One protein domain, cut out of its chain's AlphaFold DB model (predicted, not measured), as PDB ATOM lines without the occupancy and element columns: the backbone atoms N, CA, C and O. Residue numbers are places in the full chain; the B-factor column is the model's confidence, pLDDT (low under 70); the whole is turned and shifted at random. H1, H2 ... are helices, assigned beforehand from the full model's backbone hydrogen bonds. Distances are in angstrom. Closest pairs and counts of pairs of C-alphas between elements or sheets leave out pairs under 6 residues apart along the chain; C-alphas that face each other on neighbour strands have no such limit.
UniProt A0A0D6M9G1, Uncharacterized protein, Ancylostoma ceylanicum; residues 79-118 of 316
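Overview. This is residues 79 to 118 of the 316 residues of an uncharacterized protein of Ancylostoma ceylanicum (UniProt A0A0D6M9G1). Two helices, H1 and the longer H2, lie side by side as a helical hairpin, and residues 91 to 99 fold the chain back between them. H2 makes most of the length, while H1 covers only part of it. The printed part has 40 residues with two named helices, H1 then H2, and no named strand; its class is all helix. It is only just loose, close to compact, with a radius of gyration of the C-alphas of 10.9 A, and elongated, spanning 30 by 16 by 16 A.

Along the chain. H1 holds residues 82 to 90, beginning at C-alpha 82 (26.124, 83.232, 145.377). H2 holds residues 100 to 114, measures 20.5 A and ends at C-alpha 114 (20.645, 83.207, 140.310).

Arrangement. H1 and H2 touch, the closest C-alphas being those of Arg 86 and Phe 114, 4.6 A apart. They run opposite ways at a shallow tilt of 23 degrees. Each O i to N i+4 pair is within hydrogen-bond range in H1, and 10 of 11 in H2.

Size, cuts and confidence. The C-alphas farthest apart, those of Asn 97 and Glu 118, are 32.5 A apart. The link of nine residues is short, the printed part has no cut, and no printed residue is under 70 in pLDDT.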
ATOM      1  N   GLN A  79      27.847  73.716 147.580       77.56
ATOM      2  CA  GLN A  79      28.850  74.646 148.130       77.56
ATOM      3  C   GLN A  79      29.304  75.721 147.108       77.56
ATOM      4  O   GLN A  79      30.443  76.183 147.103       77.56
ATOM      5  N   GLN A  80      28.411  76.116 146.197       84.56
ATOM      6  CA  GLN A  80      28.635  77.161 145.209       84.56
ATOM      7  C   GLN A  80      28.277  78.524 145.815       84.56
ATOM      8  O   GLN A  80      27.133  78.744 146.210       84.56
ATOM      9  N   SER A  81      29.235  79.459 145.837       87.94
ATOM     10  CA  SER A  81      28.985  80.834 146.298       87.94
ATOM     11  C   SER A  81      27.891  81.526 145.468       87.94
ATOM     12  O   SER A  81      27.666  81.189 144.298       87.94
ATOM     13  N   LEU A  82      27.220  82.526 146.047       89.44
ATOM     14  CA  LEU A  82      26.124  83.232 145.377       89.44
ATOM     15  C   LEU A  82      26.616  83.984 144.129       89.44
ATOM     16  O   LEU A  82      25.951  83.954 143.093       89.44
ATOM     17  N   PHE A  83      27.810  84.581 144.183       91.19
ATOM     18  CA  PHE A  83      28.498  85.147 143.024       91.19
ATOM     19  C   PHE A  83      28.770  84.077 141.962       91.19
ATOM     20  O   PHE A  83      28.470  84.296 140.791       91.19
ATOM     21  N   SER A  84      29.279  82.902 142.347       91.69
ATOM     22  CA  SER A  84      29.568  81.812 141.407       91.69
ATOM     23  C   SER A  84      28.301  81.297 140.708       91.69
ATOM     24  O   SER A  84      28.296  81.127 139.485       91.69
ATOM     25  N   ALA A  85      27.195  81.128 141.440       92.12
ATOM     26  CA  ALA A  85      25.901  80.749 140.869       92.12
ATOM     27  C   ALA A  85      25.372  81.820 139.896       92.12
ATOM     28  O   ALA A  85      24.946  81.502 138.781       92.12
ATOM     29  N   ARG A  86      25.468  83.102 140.277       93.31
ATOM     30  CA  ARG A  86      25.043  84.237 139.443       93.31
ATOM     31  C   ARG A  86      25.902  84.381 138.180       93.31
ATOM     32  O   ARG A  86      25.351  84.491 137.085       93.31
ATOM     33  N   TYR A  87      27.226  84.270 138.292       92.50
ATOM     34  CA  TYR A  87      28.163  84.257 137.161       92.50
ATOM     35  C   TYR A  87      27.905  83.089 136.204       92.50
ATOM     36  O   TYR A  87      27.857  83.282 134.989       92.50
ATOM     37  N   THR A  88      27.659  81.888 136.741       92.38
ATOM     38  CA  THR A  88      27.342  80.689 135.948       92.38
ATOM     39  C   THR A  88      26.095  80.888 135.085       92.38
ATOM     40  O   THR A  88      26.050  80.391 133.962       92.38
ATOM     41  N   CYS A  89      25.100  81.631 135.579       93.44
ATOM     42  CA  CYS A  89      23.910  81.998 134.816       93.44
ATOM     43  C   CYS A  89      24.204  83.080 133.760       93.44
ATOM     44  O   CYS A  89      23.805  82.923 132.608       93.44
ATOM     45  N   MET A  90      24.924  84.152 134.117       91.31
ATOM     46  CA  MET A  90      25.243  85.253 133.188       91.31
ATOM     47  C   MET A  90      26.151  84.817 132.028       91.31
ATOM     48  O   MET A  90      26.021  85.332 130.923       91.31
ATOM     49  N   LYS A  91      27.043  83.844 132.249       92.31
ATOM     50  CA  LYS A  91      27.965  83.318 131.227       92.31
ATOM     51  C   LYS A  91      27.328  82.276 130.289       92.31
ATOM     52  O   LYS A  91      28.042  81.667 129.494       92.31
ATOM     53  N   ARG A  92      26.020  81.992 130.382       90.44
ATOM     54  CA  ARG A  92      25.389  80.964 129.537       90.44
ATOM     55  C   ARG A  92      25.294  81.406 128.076       90.44
ATOM     56  O   ARG A  92      24.618  82.371 127.740       90.44
ATOM     57  N   THR A  93      25.913  80.615 127.210       94.50
ATOM     58  CA  THR A  93      25.701  80.589 125.762       94.50
ATOM     59  C   THR A  93      24.937  79.325 125.369       94.50
ATOM     60  O   THR A  93      24.981  78.312 126.071       94.50
ATOM     61  N   LYS A  94      24.215  79.380 124.243       95.00
ATOM     62  CA  LYS A  94      23.556  78.208 123.653       95.00
ATOM     63  C   LYS A  94      24.611  77.279 123.050       95.00
ATOM     64  O   LYS A  94      25.401  77.721 122.218       95.00
ATOM     65  N   ASP A  95      24.584  76.000 123.417       93.94
ATOM     66  CA  ASP A  95      25.365  74.970 122.724       93.94
ATOM     67  C   ASP A  95      24.858  74.823 121.274       93.94
ATOM     68  O   ASP A  95      23.639  74.850 121.068       93.94
ATOM     69  N   PRO A  96      25.714  74.676 120.244       95.31
ATOM     70  CA  PRO A  96      25.247  74.494 118.868       95.31
ATOM     71  C   PRO A  96      24.278  73.310 118.709       95.31
ATOM     72  O   PRO A  96      23.333  73.427 117.929       95.31
ATOM     73  N   ASN A  97      24.448  72.239 119.491       95.88
ATOM     74  CA  ASN A  97      23.665  71.003 119.421       95.88
ATOM     75  C   ASN A  97      22.342  71.055 120.211       95.88
ATOM     76  O   ASN A  97      21.448  70.258 119.938       95.88
ATOM     77  N   ASP A  98      22.189  71.973 121.175       94.62
ATOM     78  CA  ASP A  98      20.945  72.108 121.951       94.62
ATOM     79  C   ASP A  98      19.771  72.537 121.054       94.62
ATOM     80  O   ASP A  98      19.884  73.496 120.288       94.62
ATOM     81  N   ASP A  99      18.598  71.931 121.215       96.81
ATOM     82  CA  ASP A  99      17.355  72.539 120.736       96.81
ATOM     83  C   ASP A  99      16.921  73.705 121.657       96.81
ATOM     84  O   ASP A  99      17.419  73.878 122.775       96.81
ATOM     85  N   PHE A 100      15.984  74.539 121.197       95.81
ATOM     86  CA  PHE A 100      15.547  75.715 121.960       95.81
ATOM     87  C   PHE A 100      14.762  75.380 123.240       95.81
ATOM     88  O   PHE A 100      14.811  76.167 124.185       95.81
ATOM     89  N   THR A 101      14.082  74.234 123.314       96.75
ATOM     90  CA  THR A 101      13.371  73.772 124.515       96.75
ATOM     91  C   THR A 101      14.360  73.263 125.562       96.75
ATOM     92  O   THR A 101      14.296  73.697 126.714       96.75
ATOM     93  N   THR A 102      15.338  72.442 125.164       96.62
ATOM     94  CA  THR A 102      16.455  72.020 126.026       96.62
ATOM     95  C   THR A 102      17.243  73.224 126.542       96.62
ATOM     96  O   THR A 102      17.494  73.330 127.746       96.62
ATOM     97  N   TYR A 103      17.574  74.180 125.667       96.44
ATOM     98  CA  TYR A 103      18.267  75.404 126.066       96.44
ATOM     99  C   TYR A 103      17.435  76.255 127.040       96.44
ATOM    100  O   TYR A 103      17.950  76.667 128.079       96.44
ATOM    101  N   ALA A 104      16.141  76.466 126.773       96.00
ATOM    102  CA  ALA A 104      15.254  77.206 127.673       96.00
ATOM    103  C   ALA A 104      15.122  76.532 129.051       96.00
ATOM    104  O   ALA A 104      15.165  77.216 130.076       96.00
ATOM    105  N   GLY A 105      15.037  75.197 129.098       95.62
ATOM    106  CA  GLY A 105      15.044  74.426 130.344       95.62
ATOM    107  C   GLY A 105      16.340  74.608 131.142       95.62
ATOM    108  O   GLY A 105      16.294  74.850 132.352       95.62
ATOM    109  N   ARG A 106      17.500  74.576 130.466       94.19
ATOM    110  CA  ARG A 106      18.807  74.866 131.082       94.19
ATOM    111  C   ARG A 106      18.866  76.295 131.623       94.19
ATOM    112  O   ARG A 106      19.217  76.466 132.786       94.19
ATOM    113  N   VAL A 107      18.481  77.300 130.832       94.44
ATOM    114  CA  VAL A 107      18.446  78.710 131.265       94.44
ATOM    115  C   VAL A 107      17.550  78.877 132.493       94.44
ATOM    116  O   VAL A 107      18.008  79.407 133.499       94.44
ATOM    117  N   ASN A 108      16.320  78.354 132.473       94.00
ATOM    118  CA  ASN A 108      15.385  78.469 133.595       94.00
ATOM    119  C   ASN A 108      15.944  77.866 134.902       94.00
ATOM    120  O   ASN A 108      15.841  78.476 135.967       94.00
ATOM    121  N   ARG A 109      16.602  76.702 134.821       92.25
ATOM    122  CA  ARG A 109      17.236  76.045 135.977       92.25
ATOM    123  C   ARG A 109      18.375  76.876 136.579       92.25
ATOM    124  O   ARG A 109      18.524  76.915 137.797       92.25
ATOM    125  N   GLU A 110      19.183  77.541 135.757       92.00
ATOM    126  CA  GLU A 110      20.272  78.397 136.252       92.00
ATOM    127  C   GLU A 110      19.745  79.764 136.735       92.00
ATOM    128  O   GLU A 110      20.220  80.274 137.747       92.00
ATOM    129  N   CYS A 111      18.687  80.300 136.117       91.44
ATOM    130  CA  CYS A 111      17.962  81.480 136.601       91.44
ATOM    131  C   CYS A 111      17.340  81.266 137.993       91.44
ATOM    132  O   CYS A 111      17.328  82.189 138.809       91.44
ATOM    133  N   ALA A 112      16.877  80.050 138.305       90.81
ATOM    134  CA  ALA A 112      16.431  79.699 139.653       90.81
ATOM    135  C   ALA A 112      17.581  79.795 140.682       90.81
ATOM    136  O   ALA A 112      17.387  80.340 141.767       90.81
ATOM    137  N   LYS A 113      18.798  79.356 140.317       90.44
ATOM    138  CA  LYS A 113      20.010  79.489 141.153       90.44
ATOM    139  C   LYS A 113      20.507  80.934 141.279       90.44
ATOM    140  O   LYS A 113      21.087  81.281 142.300       90.44
ATOM    141  N   PHE A 114      20.276  81.784 140.272       91.31
ATOM    142  CA  PHE A 114      20.645  83.207 140.310       91.31
ATOM    143  C   PHE A 114      19.936  83.962 141.450       91.31
ATOM    144  O   PHE A 114      20.457  84.959 141.956       91.31
ATOM    145  N   LYS A 115      18.750  83.492 141.863       87.81
ATOM    146  CA  LYS A 115      17.885  84.135 142.860       87.81
ATOM    147  C   LYS A 115      17.594  85.609 142.539       87.81
ATOM    148  O   LYS A 115      17.989  86.513 143.276       87.81
ATOM    149  N   PHE A 116      16.880  85.862 141.440       87.31
ATOM    150  CA  PHE A 116      16.533  87.226 141.006       87.31
ATOM    151  C   PHE A 116      15.776  88.049 142.065       87.31
ATOM    152  O   PHE A 116      16.018  89.243 142.179       87.31
ATOM    153  N   ALA A 117      14.928  87.421 142.888       87.69
ATOM    154  CA  ALA A 117      14.227  88.103 143.984       87.69
ATOM    155  C   ALA A 117      15.169  88.645 145.086       87.69
ATOM    156  O   ALA A 117      14.810  89.583 145.788       87.69
ATOM    157  N   GLU A 118      16.379  88.086 145.211       86.50
ATOM    158  CA  GLU A 118      17.439  88.532 146.129       86.50
ATOM    159  C   GLU A 118      18.500  89.399 145.408       86.50
ATOM    160  O   GLU A 118      19.617  89.560 145.904       86.50
TER     161      GLU A 118